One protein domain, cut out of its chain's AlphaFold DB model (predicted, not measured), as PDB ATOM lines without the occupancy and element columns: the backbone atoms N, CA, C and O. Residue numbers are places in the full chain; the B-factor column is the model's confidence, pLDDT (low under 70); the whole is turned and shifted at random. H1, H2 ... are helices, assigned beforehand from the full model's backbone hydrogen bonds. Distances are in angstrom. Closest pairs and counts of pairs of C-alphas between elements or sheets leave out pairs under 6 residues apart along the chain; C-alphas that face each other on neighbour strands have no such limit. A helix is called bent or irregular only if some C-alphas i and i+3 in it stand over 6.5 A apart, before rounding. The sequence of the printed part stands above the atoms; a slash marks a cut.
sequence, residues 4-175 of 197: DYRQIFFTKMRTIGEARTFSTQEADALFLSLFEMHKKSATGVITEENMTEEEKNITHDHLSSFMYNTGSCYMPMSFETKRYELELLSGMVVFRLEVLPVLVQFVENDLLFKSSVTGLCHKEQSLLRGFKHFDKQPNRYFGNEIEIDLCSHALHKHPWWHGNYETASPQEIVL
ATOM      1  N   ASP A   4     177.417 171.394 224.408       90.88
ATOM      2  CA  ASP A   4     178.671 170.651 224.524       90.88
ATOM      3  C   ASP A   4     178.672 169.830 225.818       90.88
ATOM      4  O   ASP A   4     179.054 170.294 226.895       90.88
ATOM      5  N   TYR A   5     178.184 168.596 225.718       92.19
ATOM      6  CA  TYR A   5     178.102 167.680 226.853       92.19
ATOM      7  C   TYR A   5     179.474 167.252 227.393       92.19
ATOM      8  O   TYR A   5     179.573 166.897 228.572       92.19
ATOM      9  N   ARG A   6     180.528 167.332 226.571       93.56
ATOM     10  CA  ARG A   6     181.901 167.014 226.973       93.56
ATOM     11  C   ARG A   6     182.457 168.107 227.860       93.56
ATOM     12  O   ARG A   6     182.939 167.826 228.957       93.56
ATOM     13  N   GLN A   7     182.253 169.357 227.454       94.44
ATOM     14  CA  GLN A   7     182.569 170.503 228.295       94.44
ATOM     15  C   GLN A   7     181.799 170.456 229.620       94.44
ATOM     16  O   GLN A   7     182.381 170.717 230.674       94.44
ATOM     17  N   ILE A   8     180.505 170.101 229.596       95.50
ATOM     18  CA  ILE A   8     179.706 169.943 230.822       95.50
ATOM     19  C   ILE A   8     180.330 168.883 231.730       95.50
ATOM     20  O   ILE A   8     180.562 169.168 232.902       95.50
ATOM     21  N   PHE A   9     180.653 167.704 231.194       96.06
ATOM     22  CA  PHE A   9     181.239 166.607 231.962       96.06
ATOM     23  C   PHE A   9     182.500 167.044 232.725       96.06
ATOM     24  O   PHE A   9     182.541 166.956 233.955       96.06
ATOM     25  N   PHE A  10     183.496 167.591 232.023       96.81
ATOM     26  CA  PHE A  10     184.756 167.998 232.652       96.81
ATOM     27  C   PHE A  10     184.590 169.201 233.592       96.81
ATOM     28  O   PHE A  10     185.208 169.245 234.656       96.81
ATOM     29  N   THR A  11     183.698 170.143 233.269       96.88
ATOM     30  CA  THR A  11     183.397 171.285 234.153       96.88
ATOM     31  C   THR A  11     182.768 170.822 235.468       96.88
ATOM     32  O   THR A  11     183.125 171.313 236.542       96.88
ATOM     33  N   LYS A  12     181.836 169.864 235.405       97.06
ATOM     34  CA  LYS A  12     181.183 169.303 236.591       97.06
ATOM     35  C   LYS A  12     182.137 168.431 237.399       97.06
ATOM     36  O   LYS A  12     182.117 168.523 238.622       97.06
ATOM     37  N   MET A  13     183.027 167.679 236.751       96.75
ATOM     38  CA  MET A  13     184.073 166.919 237.442       96.75
ATOM     39  C   MET A  13     184.972 167.845 238.260       96.75
ATOM     40  O   MET A  13     185.147 167.607 239.453       96.75
ATOM     41  N   ARG A  14     185.463 168.934 237.651       96.81
ATOM     42  CA  ARG A  14     186.238 169.971 238.349       96.81
ATOM     43  C   ARG A  14     185.452 170.541 239.531       96.81
ATOM     44  O   ARG A  14     185.926 170.509 240.659       96.81
ATOM     45  N   THR A  15     184.217 170.980 239.284       95.94
ATOM     46  CA  THR A  15     183.357 171.603 240.306       95.94
ATOM     47  C   THR A  15     183.132 170.680 241.505       95.94
ATOM     48  O   THR A  15     183.243 171.103 242.652       95.94
ATOM     49  N   ILE A  16     182.832 169.405 241.256       95.31
ATOM     50  CA  ILE A  16     182.606 168.413 242.310       95.31
ATOM     51  C   ILE A  16     183.922 168.048 243.001       95.31
ATOM     52  O   ILE A  16     183.922 167.890 244.217       95.31
ATOM     53  N   GLY A  17     185.032 167.929 242.270       93.69
ATOM     54  CA  GLY A  17     186.347 167.609 242.831       93.69
ATOM     55  C   GLY A  17     186.927 168.716 243.717       93.69
ATOM     56  O   GLY A  17     187.601 168.418 244.697       93.69
ATOM     57  N   GLU A  18     186.635 169.984 243.422       94.19
ATOM     58  CA  GLU A  18     187.060 171.142 244.228       94.19
ATOM     59  C   GLU A  18     186.155 171.398 245.446       94.19
ATOM     60  O   GLU A  18     186.550 172.064 246.409       94.19
ATOM     61  N   ALA A  19     184.923 170.890 245.422       89.44
ATOM     62  CA  ALA A  19     183.934 171.180 246.445       89.44
ATOM     63  C   ALA A  19     184.148 170.358 247.727       89.44
ATOM     64  O   ALA A  19     184.344 169.146 247.703       89.44
ATOM     65  N   ARG A  20     183.980 171.006 248.890       75.38
ATOM     66  CA  ARG A  20     183.799 170.295 250.175       75.38
ATOM     67  C   ARG A  20     182.426 169.624 250.275       75.38
ATOM     68  O   ARG A  20     182.269 168.625 250.965       75.38
ATOM     69  N   THR A  21     181.434 170.214 249.610       77.88
ATOM     70  CA  THR A  21     180.048 169.746 249.495       77.88
ATOM     71  C   THR A  21     179.509 170.191 248.140       77.88
ATOM     72  O   THR A  21     179.658 171.365 247.801       77.88
ATOM     73  N   PHE A  22     178.852 169.308 247.392       87.06
ATOM     74  CA  PHE A  22     178.225 169.626 246.103       87.06
ATOM     75  C   PHE A  22     176.730 169.287 246.147       87.06
ATOM     76  O   PHE A  22     176.301 168.454 246.948       87.06
ATOM     77  N   SER A  23     175.925 169.951 245.313       86.69
ATOM     78  CA  SER A  23     174.513 169.588 245.183       86.69
ATOM     79  C   SER A  23     174.382 168.334 244.323       86.69
ATOM     80  O   SER A  23     175.121 168.137 243.364       86.69
ATOM     81  N   THR A  24     173.404 167.489 244.627       86.81
ATOM     82  CA  THR A  24     173.103 166.290 243.830       86.81
ATOM     83  C   THR A  24     172.843 166.622 242.357       86.81
ATOM     84  O   THR A  24     173.278 165.873 241.491       86.81
ATOM     85  N   GLN A  25     172.290 167.806 242.070       89.69
ATOM     86  CA  GLN A  25     172.079 168.330 240.713       89.69
ATOM     87  C   GLN A  25     173.373 168.454 239.894       89.69
ATOM     88  O   GLN A  25     173.346 168.271 238.679       89.69
ATOM     89  N   GLU A  26     174.507 168.760 240.533       91.62
ATOM     90  CA  GLU A  26     175.804 168.844 239.850       91.62
ATOM     91  C   GLU A  26     176.261 167.466 239.361       91.62
ATOM     92  O   GLU A  26     176.703 167.329 238.220       91.62
ATOM     93  N   ALA A  27     176.113 166.437 240.201       92.12
ATOM     94  CA  ALA A  27     176.437 165.063 239.828       92.12
ATOM     95  C   ALA A  27     175.425 164.487 238.830       92.12
ATOM     96  O   ALA A  27     175.828 163.823 237.878       92.12
ATOM     97  N   ASP A  28     174.137 164.800 238.981       92.44
ATOM     98  CA  ASP A  28     173.118 164.408 238.010       92.44
ATOM     99  C   ASP A  28     173.438 164.995 236.627       92.44
ATOM    100  O   ASP A  28     173.448 164.274 235.632       92.44
ATOM    101  N   ALA A  29     173.779 166.288 236.557       93.38
ATOM    102  CA  ALA A  29     174.166 166.942 235.308       93.38
ATOM    103  C   ALA A  29     175.404 166.298 234.664       93.38
ATOM    104  O   ALA A  29     175.461 166.189 233.439       93.38
ATOM    105  N   LEU A  30     176.370 165.852 235.472       95.31
ATOM    106  CA  LEU A  30     177.557 165.138 235.004       95.31
ATOM    107  C   LEU A  30     177.207 163.778 234.389       95.31
ATOM    108  O   LEU A  30     177.652 163.465 233.286       95.31
ATOM    109  N   PHE A  31     176.410 162.956 235.073       93.19
ATOM    110  CA  PHE A  31     176.053 161.633 234.556       93.19
ATOM    111  C   PHE A  31     175.117 161.731 233.348       93.19
ATOM    112  O   PHE A  31     175.290 161.000 232.374       93.19
ATOM    113  N   LEU A  32     174.176 162.677 233.349       91.38
ATOM    114  CA  LEU A  32     173.301 162.914 232.203       91.38
ATOM    115  C   LEU A  32     174.082 163.405 230.979       91.38
ATOM    116  O   LEU A  32     173.769 163.000 229.861       91.38
ATOM    117  N   SER A  33     175.129 164.218 231.156       93.00
ATOM    118  CA  SER A  33     175.958 164.635 230.022       93.00
ATOM    119  C   SER A  33     176.728 163.458 229.416       93.00
ATOM    120  O   SER A  33     176.802 163.352 228.193       93.00
ATOM    121  N   LEU A  34     177.229 162.523 230.232       91.12
ATOM    122  CA  LEU A  34     177.830 161.275 229.740       91.12
ATOM    123  C   LEU A  34     176.833 160.420 228.968       91.12
ATOM    124  O   LEU A  34     177.160 159.913 227.894       91.12
ATOM    125  N   PHE A  35     175.621 160.277 229.504       88.12
ATOM    126  CA  PHE A  35     174.557 159.547 228.835       88.12
ATOM    127  C   PHE A  35     174.301 160.116 227.430       88.12
ATOM    128  O   PHE A  35     174.292 159.362 226.459       88.12
ATOM    129  N   GLU A  36     174.175 161.440 227.301       87.25
ATOM    130  CA  GLU A  36     173.985 162.109 226.010       87.25
ATOM    131  C   GLU A  36     175.187 161.940 225.061       87.25
ATOM    132  O   GLU A  36     174.995 161.678 223.872       87.25
ATOM    133  N   MET A  37     176.422 162.029 225.570       86.75
ATOM    134  CA  MET A  37     177.650 161.856 224.775       86.75
ATOM    135  C   MET A  37     177.877 160.442 224.251       86.75
ATOM    136  O   MET A  37     178.572 160.276 223.253       86.75
ATOM    137  N   HIS A  38     177.347 159.424 224.924       77.94
ATOM    138  CA  HIS A  38     177.557 158.020 224.562       77.94
ATOM    139  C   HIS A  38     176.329 157.401 223.869       77.94
ATOM    140  O   HIS A  38     176.192 156.173 223.796       77.94
ATOM    141  N   LYS A  39     175.425 158.229 223.325       78.44
ATOM    142  CA  LYS A  39     174.363 157.795 222.398       78.44
ATOM    143  C   LYS A  39     174.941 157.358 221.043       78.44
ATOM    144  O   LYS A  39     176.002 157.810 220.631       78.44
ATOM    145  N   LYS A  40     174.222 156.503 220.307       64.00
ATOM    146  CA  LYS A  40     174.675 155.802 219.083       64.00
ATOM    147  C   LYS A  40     175.212 156.737 218.006       64.00
ATOM    148  O   LYS A  40     176.118 156.366 217.267       64.00
ATOM    149  N   SER A  41     174.629 157.927 217.925       61.44
ATOM    150  CA  SER A  41     174.934 158.971 216.950       61.44
ATOM    151  C   SER A  41     175.892 160.047 217.469       61.44
ATOM    152  O   SER A  41     176.143 161.016 216.755       61.44
ATOM    153  N   ALA A  42     176.356 159.954 218.715       61.59
ATOM    154  CA  ALA A  42     177.096 161.026 219.353       61.59
ATOM    155  C   ALA A  42     178.573 161.022 218.932       61.59
ATOM    156  O   ALA A  42     179.267 160.006 218.958       61.59
ATOM    157  N   THR A  43     179.051 162.197 218.532       65.56
ATOM    158  CA  THR A  43     180.467 162.498 218.314       65.56
ATOM    159  C   THR A  43     181.064 163.028 219.613       65.56
ATOM    160  O   THR A  43     180.429 163.856 220.261       65.56
ATOM    161  N   GLY A  44     182.286 162.621 219.970       72.31
ATOM    162  CA  GLY A  44     182.977 163.153 221.156       72.31
ATOM    163  C   GLY A  44     182.988 162.241 222.386       72.31
ATOM    164  O   GLY A  44     183.321 162.717 223.471       72.31
ATOM    165  N   VAL A  45     182.677 160.950 222.208       83.94
ATOM    166  CA  VAL A  45     182.942 159.869 223.182       83.94
ATOM    167  C   VAL A  45     184.338 160.037 223.773       83.94
ATOM    168  O   VAL A  45     185.275 160.328 223.038       83.94
ATOM    169  N   ILE A  46     184.497 159.868 225.081       87.19
ATOM    170  CA  ILE A  46     185.810 159.995 225.721       87.19
ATOM    171  C   ILE A  46     186.622 158.730 225.435       87.19
ATOM    172  O   ILE A  46     186.230 157.638 225.837       87.19
ATOM    173  N   THR A  47     187.742 158.882 224.727       87.50
ATOM    174  CA  THR A  47     188.730 157.818 224.506       87.50
ATOM    175  C   THR A  47     190.124 158.341 224.822       87.50
ATOM    176  O   THR A  47     190.349 159.553 224.846       87.50
ATOM    177  N   GLU A  48     191.066 157.432 225.056       85.44
ATOM    178  CA  GLU A  48     192.453 157.777 225.382       85.44
ATOM    179  C   GLU A  48     193.092 158.667 224.302       85.44
ATOM    180  O   GLU A  48     193.785 159.638 224.601       85.44
ATOM    181  N   GLU A  49     192.787 158.396 223.032       88.00
ATOM    182  CA  GLU A  49     193.387 159.072 221.882       88.00
ATOM    183  C   GLU A  49     192.811 160.468 221.627       88.00
ATOM    184  O   GLU A  49     193.434 161.266 220.926       88.00
ATOM    185  N   ASN A  50     191.617 160.764 222.149       90.81
ATOM    186  CA  ASN A  50     190.895 161.996 221.829       90.81
ATOM    187  C   ASN A  50     190.772 162.989 222.985       90.81
ATOM    188  O   ASN A  50     190.166 164.046 222.809       90.81
ATOM    189  N   MET A  51     191.334 162.672 224.152       93.75
ATOM    190  CA  MET A  51     191.416 163.618 225.261       93.75
ATOM    191  C   MET A  51     192.404 164.741 224.963       93.75
ATOM    192  O   MET A  51     193.565 164.509 224.615       93.75
ATOM    193  N   THR A  52     191.939 165.974 225.133       95.12
ATOM    194  CA  THR A  52     192.789 167.165 225.051       95.12
ATOM    195  C   THR A  52     193.684 167.274 226.287       95.12
ATOM    196  O   THR A  52     193.392 166.701 227.335       95.12
ATOM    197  N   GLU A  53     194.769 168.045 226.198       96.25
ATOM    198  CA  GLU A  53     195.654 168.273 227.350       96.25
ATOM    199  C   GLU A  53     194.937 168.963 228.521       96.25
ATOM    200  O   GLU A  53     195.203 168.650 229.678       96.25
ATOM    201  N   GLU A  54     193.975 169.852 228.250       96.75
ATOM    202  CA  GLU A  54     193.168 170.465 229.311       96.75
ATOM    203  C   GLU A  54     192.325 169.420 230.056       96.75
ATOM    204  O   GLU A  54     192.277 169.419 231.283       96.75
ATOM    205  N   GLU A  55     191.695 168.497 229.332       96.69
ATOM    206  CA  GLU A  55     190.872 167.432 229.916       96.69
ATOM    207  C   GLU A  55     191.705 166.435 230.721       96.69
ATOM    208  O   GLU A  55     191.272 165.985 231.786       96.69
ATOM    209  N   LYS A  56     192.915 166.118 230.248       95.50
ATOM    210  CA  LYS A  56     193.881 165.308 230.999       95.50
ATOM    211  C   LYS A  56     194.276 165.996 232.300       95.50
ATOM    212  O   LYS A  56     194.227 165.351 233.339       95.50
ATOM    213  N   ASN A  57     194.568 167.297 232.266       96.12
ATOM    214  CA  ASN A  57     194.895 168.067 233.470       96.12
ATOM    215  C   ASN A  57     193.721 168.100 234.458       96.12
ATOM    216  O   ASN A  57     193.909 167.827 235.637       96.12
ATOM    217  N   ILE A  58     192.491 168.335 233.981       96.75
ATOM    218  CA  ILE A  58     191.289 168.262 234.832       96.75
ATOM    219  C   ILE A  58     191.172 166.885 235.489       96.75
ATOM    220  O   ILE A  58     190.859 166.784 236.673       96.75
ATOM    221  N   THR A  59     191.401 165.828 234.715       95.31
ATOM    222  CA  THR A  59     191.301 164.451 235.201       95.31
ATOM    223  C   THR A  59     192.355 164.175 236.265       95.31
ATOM    224  O   THR A  59     192.009 163.735 237.358       95.31
ATOM    225  N   HIS A  60     193.615 164.489 235.973       93.44
ATOM    226  CA  HIS A  60     194.733 164.335 236.896       93.44
ATOM    227  C   HIS A  60     194.482 165.073 238.221       93.44
ATOM    228  O   HIS A  60     194.630 164.494 239.294       93.44
ATOM    229  N   ASP A  61     194.030 166.327 238.151       93.75
ATOM    230  CA  ASP A  61     193.910 167.190 239.328       93.75
ATOM    231  C   ASP A  61     192.654 166.910 240.168       93.75
ATOM    232  O   ASP A  61     192.642 167.166 241.375       93.75
ATOM    233  N   HIS A  62     191.577 166.400 239.556       94.81
ATOM    234  CA  HIS A  62     190.264 166.351 240.207       94.81
ATOM    235  C   HIS A  62     189.619 164.970 240.286       94.81
ATOM    236  O   HIS A  62     188.695 164.821 241.088       94.81
ATOM    237  N   LEU A  63     190.053 163.960 239.521       93.31
ATOM    238  CA  LEU A  63     189.342 162.677 239.456       93.31
ATOM    239  C   LEU A  63     189.267 161.981 240.821       93.31
ATOM    240  O   LEU A  63     188.187 161.535 241.200       93.31
ATOM    241  N   SER A  64     190.358 161.919 241.588       90.44
ATOM    242  CA  SER A  64     190.357 161.254 242.902       90.44
ATOM    243  C   SER A  64     189.385 161.919 243.881       90.44
ATOM    244  O   SER A  64     188.533 161.246 244.466       90.44
ATOM    245  N   SER A  65     189.429 163.250 243.996       91.75
ATOM    246  CA  SER A  65     188.504 164.016 244.843       91.75
ATOM    247  C   SER A  65     187.060 163.921 244.350       91.75
ATOM    248  O   SER A  65     186.142 163.759 245.150       91.75
ATOM    249  N   PHE A  66     186.848 163.961 243.032       93.69
ATOM    250  CA  PHE A  66     185.544 163.743 242.413       93.69
ATOM    251  C   PHE A  66     184.980 162.366 242.779       93.69
ATOM    252  O   PHE A  66     183.828 162.269 243.204       93.69
ATOM    253  N   MET A  67     185.784 161.309 242.656       91.81
ATOM    254  CA  MET A  67     185.381 159.945 242.988       91.81
ATOM    255  C   MET A  67     185.055 159.824 244.473       91.81
ATOM    256  O   MET A  67     184.017 159.265 244.822       91.81
ATOM    257  N   TYR A  68     185.885 160.384 245.351       90.06
ATOM    258  CA  TYR A  68     185.623 160.396 246.789       90.06
ATOM    259  C   TYR A  68     184.303 161.099 247.122       90.06
ATOM    260  O   TYR A  68     183.457 160.550 247.835       90.06
ATOM    261  N   ASN A  69     184.102 162.293 246.565       91.06
ATOM    262  CA  ASN A  69     182.916 163.102 246.797       91.06
ATOM    263  C   ASN A  69     181.659 162.414 246.262       91.06
ATOM    264  O   ASN A  69     180.655 162.324 246.971       91.06
ATOM    265  N   THR A  70     181.703 161.874 245.047       89.19
ATOM    266  CA  THR A  70     180.563 161.150 244.479       89.19
ATOM    267  C   THR A  70     180.298 159.839 245.212       89.19
ATOM    268  O   THR A  70     179.171 159.599 245.632       89.19
ATOM    269  N   GLY A  71     181.312 159.019 245.478       86.38
ATOM    270  CA  GLY A  71     181.150 157.758 246.204       86.38
ATOM    271  C   GLY A  71     180.585 157.939 247.619       86.38
ATOM    272  O   GLY A  71     179.734 157.155 248.046       86.38
ATOM    273  N   SER A  72     181.009 158.991 248.324       83.44
ATOM    274  CA  SER A  72     180.628 159.234 249.721       83.44
ATOM    275  C   SER A  72     179.323 160.020 249.859       83.44
ATOM    276  O   SER A  72     178.445 159.647 250.640       83.44
ATOM    277  N   CYS A  73     179.180 161.107 249.100       82.31
ATOM    278  CA  CYS A  73     178.166 162.132 249.350       82.31
ATOM    279  C   CYS A  73     177.049 162.154 248.306       82.31
ATOM    280  O   CYS A  73     175.990 162.724 248.571       82.31
ATOM    281  N   TYR A  74     177.240 161.540 247.136       83.75
ATOM    282  CA  TYR A  74     176.188 161.520 246.128       83.75
ATOM    283  C   TYR A  74     175.023 160.651 246.594       83.75
ATOM    284  O   TYR A  74     175.179 159.480 246.952       83.75
ATOM    285  N   MET A  75     173.835 161.233 246.579       82.69
ATOM    286  CA  MET A  75     172.577 160.526 246.744       82.69
ATOM    287  C   MET A  75     171.756 160.866 245.506       82.69
ATOM    288  O   MET A  75     171.231 161.979 245.456       82.69
ATOM    289  N   PRO A  76     171.705 159.985 244.488       73.81
ATOM    290  CA  PRO A  76     170.940 160.275 243.285       73.81
ATOM    291  C   PRO A  76     169.507 160.586 243.699       73.81
ATOM    292  O   PRO A  76     168.896 159.840 244.475       73.81
ATOM    293  N   MET A  77     169.004 161.736 243.263       68.25
ATOM    294  CA  MET A  77     167.658 162.136 243.631       68.25
ATOM    295  C   MET A  77     166.662 161.215 242.923       68.25
ATOM    296  O   MET A  77     166.644 161.124 241.700       68.25
ATOM    297  N   SER A  78     165.833 160.532 243.714       62.31
ATOM    298  CA  SER A  78     164.645 159.824 243.232       62.31
ATOM    299  C   SER A  78     163.658 160.875 242.720       62.31
ATOM    300  O   SER A  78     162.970 161.510 243.521       62.31
ATOM    301  N   PHE A  79     163.626 161.107 241.409       61.59
ATOM    302  CA  PHE A  79     162.814 162.154 240.786       61.59
ATOM    303  C   PHE A  79     161.576 161.620 240.052       61.59
ATOM    304  O   PHE A  79     161.382 160.431 239.815       61.59
ATOM    305  N   GLU A  80     160.723 162.579 239.694       57.28
ATOM    306  CA  GLU A  80     159.315 162.500 239.291       57.28
ATOM    307  C   GLU A  80     158.980 161.570 238.108       57.28
ATOM    308  O   GLU A  80     157.805 161.264 237.906       57.28
ATOM    309  N   THR A  81     159.961 161.094 237.322       68.75
ATOM    310  CA  THR A  81     159.699 160.223 236.158       68.75
ATOM    311  C   THR A  81     160.718 159.090 235.998       68.75
ATOM    312  O   THR A  81     161.927 159.301 236.068       68.75
ATOM    313  N   LYS A  82     160.220 157.891 235.659       72.81
ATOM    314  CA  LYS A  82     161.018 156.685 235.355       72.81
ATOM    315  C   LYS A  82     162.100 156.930 234.296       72.81
ATOM    316  O   LYS A  82     163.177 156.347 234.359       72.81
ATOM    317  N   ARG A  83     161.812 157.787 233.312       77.06
ATOM    318  CA  ARG A  83     162.743 158.113 232.227       77.06
ATOM    319  C   ARG A  83     164.012 158.781 232.746       77.06
ATOM    320  O   ARG A  83     165.098 158.352 232.382       77.06
ATOM    321  N   TYR A  84     163.861 159.794 233.593       82.31
ATOM    322  CA  TYR A  84     164.991 160.540 234.136       82.31
ATOM    323  C   TYR A  84     165.930 159.633 234.934       82.31
ATOM    324  O   TYR A  84     167.138 159.638 234.717       82.31
ATOM    325  N   GLU A  85     165.373 158.800 235.815       80.81
ATOM    326  CA  GLU A  85     166.168 157.869 236.617       80.81
ATOM    327  C   GLU A  85     166.903 156.842 235.737       80.81
ATOM    328  O   GLU A  85     168.029 156.455 236.048       80.81
ATOM    329  N   LEU A  86     166.289 156.408 234.626       79.69
ATOM    330  CA  LEU A  86     166.920 155.491 233.674       79.69
ATOM    331  C   LEU A  86     168.054 156.169 232.909       79.69
ATOM    332  O   LEU A  86     169.114 155.566 232.761       79.69
ATOM    333  N   GLU A  87     167.867 157.405 232.448       84.69
ATOM    334  CA  GLU A  87     168.919 158.203 231.802       84.69
ATOM    335  C   GLU A  87     170.089 158.453 232.770       84.69
ATOM    336  O   GLU A  87     171.254 158.311 232.396       84.69
ATOM    337  N   LEU A  88     169.792 158.723 234.044       88.19
ATOM    338  CA  LEU A  88     170.797 158.920 235.083       88.19
ATOM    339  C   LEU A  88     171.599 157.644 235.365       88.19
ATOM    340  O   LEU A  88     172.830 157.654 235.300       88.19
ATOM    341  N   LEU A  89     170.908 156.529 235.621       85.19
ATOM    342  CA  LEU A  89     171.526 155.216 235.809       85.19
ATOM    343  C   LEU A  89     172.393 154.842 234.602       85.19
ATOM    344  O   LEU A  89     173.506 154.338 234.750       85.19
ATOM    345  N   SER A  90     171.896 155.128 233.403       84.12
ATOM    346  CA  SER A  90     172.625 154.905 232.164       84.12
ATOM    347  C   SER A  90     173.940 155.680 232.120       84.12
ATOM    348  O   SER A  90     174.981 155.111 231.800       84.12
ATOM    349  N   GLY A  91     173.908 156.959 232.492       88.94
ATOM    350  CA  GLY A  91     175.093 157.803 232.605       88.94
ATOM    351  C   GLY A  91     176.117 157.271 233.607       88.94
ATOM    352  O   GLY A  91     177.310 157.249 233.313       88.94
ATOM    353  N   MET A  92     175.660 156.776 234.760       89.88
ATOM    354  CA  MET A  92     176.530 156.155 235.768       89.88
ATOM    355  C   MET A  92     177.197 154.873 235.250       89.88
ATOM    356  O   MET A  92     178.391 154.664 235.464       89.88
ATOM    357  N   VAL A  93     176.450 154.036 234.531       85.06
ATOM    358  CA  VAL A  93     176.962 152.783 233.955       85.06
ATOM    359  C   VAL A  93     177.974 153.066 232.846       85.06
ATOM    360  O   VAL A  93     179.037 152.449 232.823       85.06
ATOM    361  N   VAL A  94     177.684 154.029 231.962       86.75
ATOM    362  CA  VAL A  94     178.627 154.517 230.940       86.75
ATOM    363  C   VAL A  94     179.892 155.053 231.597       86.75
ATOM    364  O   VAL A  94     180.996 154.683 231.195       86.75
ATOM    365  N   PHE A  95     179.743 155.882 232.637       90.94
ATOM    366  CA  PHE A  95     180.880 156.408 233.379       90.94
ATOM    367  C   PHE A  95     181.767 155.275 233.877       90.94
ATOM    368  O   PHE A  95     182.957 155.252 233.593       90.94
ATOM    369  N   ARG A  96     181.178 154.306 234.579       87.44
ATOM    370  CA  ARG A  96     181.904 153.183 235.162       87.44
ATOM    371  C   ARG A  96     182.593 152.342 234.084       87.44
ATOM    372  O   ARG A  96     183.776 152.050 234.211       87.44
ATOM    373  N   LEU A  97     181.874 151.936 233.045       81.81
ATOM    374  CA  LEU A  97     182.356 150.916 232.112       81.81
ATOM    375  C   LEU A  97     183.227 151.450 230.980       81.81
ATOM    376  O   LEU A  97     184.111 150.729 230.528       81.81
ATOM    377  N   GLU A  98     182.977 152.669 230.507       84.44
ATOM    378  CA  GLU A  98     183.641 153.196 229.310       84.44
ATOM    379  C   GLU A  98     184.578 154.355 229.633       84.44
ATOM    380  O   GLU A  98     185.696 154.397 229.133       84.44
ATOM    381  N   VAL A  99     184.152 155.278 230.495       90.12
ATOM    382  CA  VAL A  99     184.892 156.527 230.726       90.12
ATOM    383  C   VAL A  99     185.948 156.362 231.815       90.12
ATOM    384  O   VAL A  99     187.109 156.702 231.616       90.12
ATOM    385  N   LEU A 100     185.583 155.797 232.964       90.94
ATOM    386  CA  LEU A 100     186.465 155.640 234.117       90.94
ATOM    387  C   LEU A 100     187.757 154.858 233.801       90.94
ATOM    388  O   LEU A 100     188.807 155.307 234.257       90.94
ATOM    389  N   PRO A 101     187.750 153.763 233.005       87.00
ATOM    390  CA  PRO A 101     188.983 153.075 232.613       87.00
ATOM    391  C   PRO A 101     189.937 153.933 231.775       87.00
ATOM    392  O   PRO A 101     191.141 153.706 231.813       87.00
ATOM    393  N   VAL A 102     189.417 154.903 231.018       90.75
ATOM    394  CA  VAL A 102     190.238 155.870 230.277       90.75
ATOM    395  C   VAL A 102     190.814 156.897 231.248       90.75
ATOM    396  O   VAL A 102     192.008 157.170 231.234       90.75
ATOM    397  N   LEU A 103     189.977 157.433 232.139       92.56
ATOM    398  CA  LEU A 103     190.370 158.502 233.054       92.56
ATOM    399  C   LEU A 103     191.378 158.059 234.120       92.56
ATOM    400  O   LEU A 103     192.275 158.823 234.468       92.56
ATOM    401  N   VAL A 104     191.252 156.832 234.633       89.88
ATOM    402  CA  VAL A 104     192.127 156.318 235.699       89.88
ATOM    403  C   VAL A 104     193.591 156.215 235.261       89.88
ATOM    404  O   VAL A 104     194.482 156.240 236.099       89.88
ATOM    405  N   GLN A 105     193.863 156.170 233.954       87.38
ATOM    406  CA  GLN A 105     195.232 156.163 233.434       87.38
ATOM    407  C   GLN A 105     195.994 157.466 233.726       87.38
ATOM    408  O   GLN A 105     197.223 157.482 233.674       87.38
ATOM    409  N   PHE A 106     195.279 158.556 234.022       88.00
ATOM    410  CA  PHE A 106     195.850 159.882 234.259       88.00
ATOM    411  C   PHE A 106     195.996 160.236 235.742       88.00
ATOM    412  O   PHE A 106     196.369 161.363 236.052       88.00
ATOM    413  N   VAL A 107     195.698 159.316 236.660       84.19
ATOM    414  CA  VAL A 107     195.857 159.529 238.105       84.19
ATOM    415  C   VAL A 107     196.810 158.505 238.701       84.19
ATOM    416  O   VAL A 107     196.845 157.343 238.299       84.19
ATOM    417  N   GLU A 108     197.583 158.940 239.692       75.88
ATOM    418  CA  GLU A 108     198.383 158.032 240.507       75.88
ATOM    419  C   GLU A 108     197.466 157.127 241.346       75.88
ATOM    420  O   GLU A 108     196.379 157.536 241.762       75.88
ATOM    421  N   ASN A 109     197.899 155.886 241.591       67.31
ATOM    422  CA  ASN A 109     197.145 154.902 242.371       67.31
ATOM    423  C   ASN A 109     196.869 155.416 243.797       67.31
ATOM    424  O   ASN A 109     197.698 155.279 244.696       67.31
ATOM    425  N   ASP A 110     195.679 155.979 244.010       68.00
ATOM    426  CA  ASP A 110     195.197 156.411 245.319       68.00
ATOM    427  C   ASP A 110     194.454 155.257 246.014       68.00
ATOM    428  O   ASP A 110     193.514 154.663 245.478       68.00
ATOM    429  N   LEU A 111     194.854 154.951 247.248       64.19
ATOM    430  CA  LEU A 111     194.222 153.940 248.101       64.19
ATOM    431  C   LEU A 111     192.720 154.197 248.304       64.19
ATOM    432  O   LEU A 111     191.936 153.251 248.418       64.19
ATOM    433  N   LEU A 112     192.299 155.465 248.320       70.38
ATOM    434  CA  LEU A 112     190.900 155.862 248.487       70.38
ATOM    435  C   LEU A 112     190.078 155.698 247.204       70.38
ATOM    436  O   LEU A 112     188.840 155.721 247.249       70.38
ATOM    437  N   PHE A 113     190.727 155.484 246.061       78.62
ATOM    438  CA  PHE A 113     190.053 155.323 244.780       78.62
ATOM    439  C   PHE A 113     189.176 154.065 244.767       78.62
ATOM    440  O   PHE A 113     188.008 154.128 244.387       78.62
ATOM    441  N   LYS A 114     189.678 152.941 245.302       77.56
ATOM    442  CA  LYS A 114     188.922 151.677 245.424       77.56
ATOM    443  C   LYS A 114     187.621 151.839 246.213       77.56
ATOM    444  O   LYS A 114     186.556 151.415 245.756       77.56
ATOM    445  N   SER A 115     187.698 152.460 247.392       80.38
ATOM    446  CA  SER A 115     186.517 152.719 248.225       80.38
ATOM    447  C   SER A 115     185.530 153.653 247.531       80.38
ATOM    448  O   SER A 115     184.320 153.468 247.645       80.38
ATOM    449  N   SER A 116     186.036 154.610 246.757       85.50
ATOM    450  CA  SER A 116     185.223 155.578 246.024       85.50
ATOM    451  C   SER A 116     184.463 154.939 244.859       85.50
ATOM    452  O   SER A 116     183.251 155.124 244.739       85.50
ATOM    453  N   VAL A 117     185.139 154.107 244.056       84.19
ATOM    454  CA  VAL A 117     184.515 153.292 242.995       84.19
ATOM    455  C   VAL A 117     183.435 152.391 243.585       84.19
ATOM    456  O   VAL A 117     182.320 152.324 243.070       84.19
ATOM    457  N   THR A 118     183.737 151.744 244.708       83.06
ATOM    458  CA  THR A 118     182.786 150.892 245.428       83.06
ATOM    459  C   THR A 118     181.553 151.675 245.884       83.06
ATOM    460  O   THR A 118     180.422 151.234 245.671       83.06
ATOM    461  N   GLY A 119     181.757 152.854 246.478       85.75
ATOM    462  CA  GLY A 119     180.678 153.751 246.885       85.75
ATOM    463  C   GLY A 119     179.768 154.104 245.713       85.75
ATOM    464  O   GLY A 119     178.551 153.953 245.819       85.75
ATOM    465  N   LEU A 120     180.352 154.464 244.567       86.19
ATOM    466  CA  LEU A 120     179.607 154.753 243.341       86.19
ATOM    467  C   LEU A 120     178.792 153.540 242.855       86.19
ATOM    468  O   LEU A 120     177.619 153.688 242.510       86.19
ATOM    469  N   CYS A 121     179.364 152.333 242.905       83.56
ATOM    470  CA  CYS A 121     178.662 151.096 242.542       83.56
ATOM    471  C   CYS A 121     177.463 150.818 243.456       83.56
ATOM    472  O   CYS A 121     176.408 150.398 242.984       83.56
ATOM    473  N   HIS A 122     177.573 151.094 244.757       83.50
ATOM    474  CA  HIS A 122     176.433 150.976 245.667       83.50
ATOM    475  C   HIS A 122     175.307 151.961 245.323       83.50
ATOM    476  O   HIS A 122     174.131 151.622 245.489       83.50
ATOM    477  N   LYS A 123     175.627 153.160 244.815       85.31
ATOM    478  CA  LYS A 123     174.613 154.115 244.331       85.31
ATOM    479  C   LYS A 123     173.929 153.606 243.061       85.31
ATOM    480  O   LYS A 123     172.701 153.602 243.014       85.31
ATOM    481  N   GLU A 124     174.700 153.099 242.095       84.81
ATOM    482  CA  GLU A 124     174.180 152.441 240.881       84.81
ATOM    483  C   GLU A 124     173.220 151.297 241.251       84.81
ATOM    484  O   GLU A 124     172.080 151.245 240.789       84.81
ATOM    485  N   GLN A 125     173.636 150.422 242.173       79.62
ATOM    486  CA  GLN A 125     172.811 149.316 242.665       79.62
ATOM    487  C   GLN A 125     171.554 149.786 243.400       79.62
ATOM    488  O   GLN A 125     170.509 149.144 243.298       79.62
ATOM    489  N   SER A 126     171.631 150.887 244.148       81.31
ATOM    490  CA  SER A 126     170.471 151.439 244.853       81.31
ATOM    491  C   SER A 126     169.401 151.918 243.868       81.31
ATOM    492  O   SER A 126     168.226 151.602 244.060       81.31
ATOM    493  N   LEU A 127     169.800 152.576 242.773       79.38
ATOM    494  CA  LEU A 127     168.892 152.948 241.680       79.38
ATOM    495  C   LEU A 127     168.299 151.712 240.989       79.38
ATOM    496  O   LEU A 127     167.083 151.613 240.829       79.38
ATOM    497  N   LEU A 128     169.134 150.719 240.662       76.88
ATOM    498  CA  LEU A 128     168.692 149.449 240.068       76.88
ATOM    499  C   LEU A 128     167.665 148.707 240.937       76.88
ATOM    500  O   LEU A 128     166.681 148.171 240.424       76.88
ATOM    501  N   ARG A 129     167.854 148.685 242.262       75.38
ATOM    502  CA  ARG A 129     166.884 148.095 243.200       75.38
ATOM    503  C   ARG A 129     165.560 148.854 243.205       75.38
ATOM    504  O   ARG A 129     164.517 148.205 243.279       75.38
ATOM    505  N   GLY A 130     165.597 150.182 243.080       73.50
ATOM    506  CA  GLY A 130     164.407 151.005 242.854       73.50
ATOM    507  C   GLY A 130     163.598 150.485 241.664       73.50
ATOM    508  O   GLY A 130     162.432 150.120 241.826       73.50
ATOM    509  N   PHE A 131     164.251 150.293 240.513       70.12
ATOM    510  CA  PHE A 131     163.625 149.723 239.312       70.12
ATOM    511  C   PHE A 131     163.064 148.316 239.504       70.12
ATOM    512  O   PHE A 131     161.918 148.061 239.133       70.12
ATOM    513  N   LYS A 132     163.804 147.417 240.160       66.62
ATOM    514  CA  LYS A 132     163.322 146.058 240.460       66.62
ATOM    515  C   LYS A 132     162.063 146.060 241.336       66.62
ATOM    516  O   LYS A 132     161.211 145.182 241.196       66.62
ATOM    517  N   HIS A 133     161.942 147.007 242.265       63.31
ATOM    518  CA  HIS A 133     160.721 147.173 243.051       63.31
ATOM    519  C   HIS A 133     159.563 147.725 242.207       63.31
ATOM    520  O   HIS A 133     158.423 147.318 242.432       63.31
ATOM    521  N   PHE A 134     159.840 148.570 241.210       61.66
ATOM    522  CA  PHE A 134     158.826 149.095 240.290       61.66
ATOM    523  C   PHE A 134     158.247 148.033 239.355       61.66
ATOM    524  O   PHE A 134     157.029 147.984 239.201       61.66
ATOM    525  N   ASP A 135     159.065 147.132 238.809       59.19
ATOM    526  CA  ASP A 135     158.573 146.037 237.954       59.19
ATOM    527  C   ASP A 135     157.607 145.098 238.695       59.19
ATOM    528  O   ASP A 135     156.725 144.485 238.098       59.19
ATOM    529  N   LYS A 136     157.723 145.024 240.026       57.59
ATOM    530  CA  LYS A 136     156.803 144.265 240.885       57.59
ATOM    531  C   LYS A 136     155.548 145.050 241.290       57.59
ATOM    532  O   LYS A 136     154.610 144.445 241.806       57.59
ATOM    533  N   GLN A 137     155.513 146.370 241.092       53.81
ATOM    534  CA  GLN A 137     154.393 147.255 241.446       53.81
ATOM    535  C   GLN A 137     154.172 148.346 240.375       53.81
ATOM    536  O   GLN A 137     154.402 149.533 240.637       53.81
ATOM    537  N   PRO A 138     153.670 147.980 239.181       51.00
ATOM    538  CA  PRO A 138     153.566 148.889 238.032       51.00
ATOM    539  C   PRO A 138     152.631 150.090 238.258       51.00
ATOM    540  O   PRO A 138     152.762 151.113 237.596       51.00
ATOM    541  N   ASN A 139     151.728 150.019 239.242       46.81
ATOM    542  CA  ASN A 139     150.728 151.060 239.515       46.81
ATOM    543  C   ASN A 139     151.295 152.366 240.111       46.81
ATOM    544  O   ASN A 139     150.527 153.301 240.331       46.81
ATOM    545  N   ARG A 140     152.599 152.448 240.427       44.88
ATOM    546  CA  ARG A 140     153.209 153.649 241.039       44.88
ATOM    547  C   ARG A 140     153.747 154.685 240.049       44.88
ATOM    548  O   ARG A 140     153.939 155.821 240.463       44.88
ATOM    549  N   TYR A 141     153.930 154.346 238.773       45.09
ATOM    550  CA  TYR A 141     154.334 155.309 237.746       45.09
ATOM    551  C   TYR A 141     153.302 155.332 236.619       45.09
ATOM    552  O   TYR A 141     153.152 154.369 235.873       45.09
ATOM    553  N   PHE A 142     152.586 156.450 236.488       38.06
ATOM    554  CA  PHE A 142     151.769 156.720 235.310       38.06
ATOM    555  C   PHE A 142     152.692 156.954 234.111       38.06
ATOM    556  O   PHE A 142     153.326 157.998 233.993       38.06
ATOM    557  N   GLY A 143     152.763 155.976 233.219       39.91
ATOM    558  CA  GLY A 143     153.428 156.100 231.932       39.91
ATOM    559  C   GLY A 143     153.392 154.761 231.223       39.91
ATOM    560  O   GLY A 143     153.952 153.791 231.726       39.91
ATOM    561  N   ASN A 144     152.709 154.705 230.079       40.25
ATOM    562  CA  ASN A 144     152.788 153.568 229.166       40.25
ATOM    563  C   ASN A 144     154.261 153.200 228.936       40.25
ATOM    564  O   ASN A 144     155.104 154.100 228.917       40.25
ATOM    565  N   GLU A 145     154.533 151.898 228.796       44.31
ATOM    566  CA  GLU A 145     155.828 151.314 228.429       44.31
ATOM    567  C   GLU A 145     156.621 152.277 227.550       44.31
ATOM    568  O   GLU A 145     156.295 152.495 226.383       44.31
ATOM    569  N   ILE A 146     157.622 152.937 228.133       47.34
ATOM    570  CA  ILE A 146     158.487 153.777 227.328       47.34
ATOM    571  C   ILE A 146     159.371 152.784 226.577       47.34
ATOM    572  O   ILE A 146     160.279 152.195 227.163       47.34
ATOM    573  N   GLU A 147     159.081 152.571 225.295       43.22
ATOM    574  CA  GLU A 147     160.061 152.101 224.318       43.22
ATOM    575  C   GLU A 147     161.170 153.159 224.297       43.22
ATOM    576  O   GLU A 147     161.147 154.117 223.521       43.22
ATOM    577  N   ILE A 148     162.087 153.088 225.265       51.06
ATOM    578  CA  ILE A 148     163.180 154.039 225.315       51.06
ATOM    579  C   ILE A 148     164.225 153.563 224.326       51.06
ATOM    580  O   ILE A 148     165.087 152.746 224.647       51.06
ATOM    581  N   ASP A 149     164.160 154.105 223.115       51.59
ATOM    582  CA  ASP A 149     165.283 154.092 222.188       51.59
ATOM    583  C   ASP A 149     166.395 155.010 222.738       51.59
ATOM    584  O   ASP A 149     166.680 156.083 222.207       51.59
ATOM    585  N   LEU A 150     166.998 154.633 223.878       55.12
ATOM    586  CA  LEU A 150     168.100 155.392 224.487       55.12
ATOM    587  C   LEU A 150     169.363 155.328 223.630       55.12
ATOM    588  O   LEU A 150     170.298 156.080 223.889       55.12
ATOM    589  N   CYS A 151     169.394 154.468 222.606       55.59
ATOM    590  CA  CYS A 151     170.423 154.427 221.585       55.59
ATOM    591  C   CYS A 151     171.872 154.367 222.116       55.59
ATOM    592  O   CYS A 151     172.769 154.545 221.320       55.59
ATOM    593  N   SER A 152     172.188 154.133 223.391       55.66
ATOM    594  CA  SER A 152     173.583 154.195 223.863       55.66
ATOM    595  C   SER A 152     174.357 152.911 223.570       55.66
ATOM    596  O   SER A 152     173.831 151.805 223.725       55.66
ATOM    597  N   HIS A 153     175.615 153.055 223.143       54.38
ATOM    598  CA  HIS A 153     176.487 151.940 222.747       54.38
ATOM    599  C   HIS A 153     176.792 150.972 223.904       54.38
ATOM    600  O   HIS A 153     176.772 149.757 223.690       54.38
ATOM    601  N   ALA A 154     176.992 151.493 225.119       55.66
ATOM    602  CA  ALA A 154     177.288 150.712 226.327       55.66
ATOM    603  C   ALA A 154     176.060 149.954 226.854       55.66
ATOM    604  O   ALA A 154     176.129 148.789 227.251       55.66
ATOM    605  N   LEU A 155     174.911 150.637 226.856       59.00
ATOM    606  CA  LEU A 155     173.719 150.214 227.590       59.00
ATOM    607  C   LEU A 155     173.044 149.003 226.968       59.00
ATOM    608  O   LEU A 155     172.655 148.091 227.686       59.00
ATOM    609  N   HIS A 156     172.960 148.943 225.635       56.62
ATOM    610  CA  HIS A 156     172.296 147.830 224.949       56.62
ATOM    611  C   HIS A 156     172.956 146.470 225.209       56.62
ATOM    612  O   HIS A 156     172.320 145.437 224.997       56.62
ATOM    613  N   LYS A 157     174.222 146.445 225.635       57.72
ATOM    614  CA  LYS A 157     174.936 145.206 225.964       57.72
ATOM    615  C   LYS A 157     174.839 144.845 227.445       57.72
ATOM    616  O   LYS A 157     175.151 143.712 227.800       57.72
ATOM    617  N   HIS A 158     174.432 145.778 228.305       63.94
ATOM    618  CA  HIS A 158     174.448 145.554 229.741       63.94
ATOM    619  C   HIS A 158     173.223 144.735 230.198       63.94
ATOM    620  O   HIS A 158     172.104 145.054 229.793       63.94
ATOM    621  N   PRO A 159     173.383 143.710 231.063       63.12
ATOM    622  CA  PRO A 159     172.289 142.810 231.453       63.12
ATOM    623  C   PRO A 159     171.011 143.495 231.969       63.12
ATOM    624  O   PRO A 159     169.914 143.101 231.571       63.12
ATOM    625  N   TRP A 160     171.122 144.551 232.787       66.81
ATOM    626  CA  TRP A 160     169.942 145.245 233.340       66.81
ATOM    627  C   TRP A 160     169.081 145.940 232.287       66.81
ATOM    628  O   TRP A 160     167.887 146.126 232.512       66.81
ATOM    629  N   TRP A 161     169.646 146.260 231.119       63.69
ATOM    630  CA  TRP A 161     168.891 146.798 229.989       63.69
ATOM    631  C   TRP A 161     167.855 145.800 229.455       63.69
ATOM    632  O   TRP A 161     166.811 146.185 228.941       63.69
ATOM    633  N   HIS A 162     168.127 144.505 229.629       61.41
ATOM    634  CA  HIS A 162     167.251 143.399 229.237       61.41
ATOM    635  C   HIS A 162     166.447 142.853 230.425       61.41
ATOM    636  O   HIS A 162     166.035 141.695 230.419       61.41
ATOM    637  N   GLY A 163     166.269 143.658 231.481       56.53
ATOM    638  CA  GLY A 163     165.543 143.269 232.693       56.53
ATOM    639  C   GLY A 163     166.321 142.336 233.628       56.53
ATOM    640  O   GLY A 163     165.782 141.897 234.645       56.53
ATOM    641  N   ASN A 164     167.594 142.038 233.333       64.69
ATOM    642  CA  ASN A 164     168.449 141.297 234.253       64.69
ATOM    643  C   ASN A 164     169.146 142.251 235.234       64.69
ATOM    644  O   ASN A 164     170.263 142.709 235.009       64.69
ATOM    645  N   TYR A 165     168.466 142.536 236.343       63.91
ATOM    646  CA  TYR A 165     168.970 143.395 237.419       63.91
ATOM    647  C   TYR A 165     169.987 142.705 238.348       63.91
ATOM    648  O   TYR A 165     170.280 143.231 239.426       63.91
ATOM    649  N   GLU A 166     170.498 141.523 237.991       60.44
ATOM    650  CA  GLU A 166     171.670 140.954 238.654       60.44
ATOM    651  C   GLU A 166     172.892 141.811 238.313       60.44
ATOM    652  O   GLU A 166     173.130 142.179 237.163       60.44
ATOM    653  N   THR A 167     173.646 142.191 239.339       57.41
ATOM    654  CA  THR A 167     174.820 143.053 239.184       57.41
ATOM    655  C   THR A 167     176.057 142.277 239.576       57.41
ATOM    656  O   THR A 167     176.004 141.468 240.503       57.41
ATOM    657  N   ALA A 168     177.158 142.542 238.873       61.03
ATOM    658  CA  ALA A 168     178.470 142.093 239.308       61.03
ATOM    659  C   ALA A 168     178.708 142.564 240.749       61.03
ATOM    660  O   ALA A 168     178.333 143.680 241.132       61.03
ATOM    661  N   SER A 169     179.306 141.699 241.557       65.62
ATOM    662  CA  SER A 169     179.719 142.044 242.908       65.62
ATOM    663  C   SER A 169     180.690 143.235 242.871       65.62
ATOM    664  O   SER A 169     181.462 143.381 241.919       65.62
ATOM    665  N   PRO A 170     180.720 144.091 243.909       62.28
ATOM    666  CA  PRO A 170     181.714 145.161 244.000       62.28
ATOM    667  C   PRO A 170     183.160 144.664 243.826       62.28
ATOM    668  O   PRO A 170     183.993 145.376 243.277       62.28
ATOM    669  N   GLN A 171     183.439 143.421 244.237       64.06
ATOM    670  CA  GLN A 171     184.728 142.750 244.061       64.06
ATOM    671  C   GLN A 171     185.055 142.513 242.580       64.06
ATOM    672  O   GLN A 171     186.111 142.938 242.118       64.06
ATOM    673  N   GLU A 172     184.133 141.921 241.815       67.38
ATOM    674  CA  GLU A 172     184.280 141.751 240.359       67.38
ATOM    675  C   GLU A 172     184.458 143.096 239.648       67.38
ATOM    676  O   GLU A 172     185.215 143.200 238.686       67.38
ATOM    677  N   ILE A 173     183.799 144.150 240.139       64.44
ATOM    678  CA  ILE A 173     183.923 145.490 239.568       64.44
ATOM    679  C   ILE A 173     185.309 146.089 239.835       64.44
ATOM    680  O   ILE A 173     185.917 146.605 238.904       64.44
ATOM    681  N   VAL A 174     185.831 146.015 241.062       62.94
ATOM    682  CA  VAL A 174     187.166 146.543 241.406       62.94
ATOM    683  C   VAL A 174     188.271 145.813 240.637       62.94
ATOM    684  O   VAL A 174     189.199 146.460 240.147       62.94
ATOM    685  N   LEU A 175     188.138 144.493 240.459       63.97
ATOM    686  CA  LEU A 175     189.079 143.679 239.680       63.97
ATOM    687  C   LEU A 175     189.178 144.131 238.214       63.97
ATOM    688  O   LEU A 175     190.261 144.081 237.630       63.97
TER     689      LEU A 175
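Overview. This is residues 4 to 175 of the 197 residues of an uncharacterized protein of Pristionchus pacificus (UniProt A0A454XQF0). The long helix H4 runs through the middle and H5 folds back along it as a hairpin; a second hairpin, H1 and H2, crosses this pair, with H2 packed on H4. The bent helix H3 turns a corner, its arm H3a beside H1 at the far end of H4 and its arm H3b passing the end of H1 to pack on H5, while a long loop and the short H6 and H7 follow H5. The printed part has 172 residues, with seven named helices, H1 to H7 in order along the chain, and no named strand: the class is all helix. It is compact, with a radius of gyration of the C-alphas of 15.8 A and spans of 48 by 33 by 30 A.

Arrangement. H4, residues 82 to 106, and H5, residues 111 to 135, form a helical hairpin at a shallow tilt of 21 degrees; residues 85 to 93 of H4 touch residues 124 to 128 of H5, the closest C-alphas being those of Leu 89 and Glu 124, 6.4 A apart. H4 has a kink of 49 degrees near residue 100 and is only just irregular: C-alphas 97 and 100 are 6.6 A apart. H2, residues 24 to 37, touches residues 87 to 95 of H4, about perpendicular at 79 degrees, with the C-alphas of Phe 35 and Gly 91 closest at 4.2 A. H1, residues 5 to 18, forms a helical hairpin with H2 at a shallow tilt of 31 degrees, closest at the C-alphas of Tyr 5 and Ser 33, 4.9 A; H1 and H4 are apart. H3, residues 53 to 73, was assigned as one helix by its hydrogen bonds but is bent, with C-alphas 61 and 64 7.8 A apart; its arms H3a, residues 53 to 61, and H3b, residues 64 to 73, stand at 56 degrees. H3a touches residues 10 to 14 of H1, closest at the C-alphas of Arg 14 and Ile 58, 6.4 A, and residues 103 to 106 of H4, closest at those of His 60 and Phe 106, 5.3 A. H3b touches residues 13 to 18 of H1, closest at the C-alphas of Gly 17 and Phe 66, 4.0 A, and residues 112 to 123 of H5, closest at those of Gly 71 and Gly 119, 4.1 A. H7, residues 170 to 175, touches residues 114 to 121 of H5, with the C-alphas of Thr 118 and Pro 170 closest at 6.0 A. H6, residues 159 to 162, touches no helix. Every O i to N i+4 pair is within hydrogen-bond range in H1, H2, H3a, H3b and H7, against 16 of 21 in H4 and 20 of 21 in H5; H6 is too short for such a pair.

Along the chain. H4 is 35.0 A long from first to last C-alpha, and H5 37.9 A. H1 is 19.9 A long and begins at C-alpha 5 (178.102, 167.680, 226.853); H2 is 20.1 A long. H3a is 12.2 A long, H3b 13.8 A, H6 5.5 A, and H7 8.7 A, ending at C-alpha 175 (189.079, 143.679, 239.680).

Size, cuts and confidence. The two C-alphas farthest apart, those of Glu 53 and Asn 139, are 49.6 A apart. The printed part has no cut; its long links are residues 38 to 52 and residues 136 to 158. The mean pLDDT of the printed part is 77.9, and it is under 70 at residues 40 to 43, 77 to 81, 109 to 111 and 132 to 175.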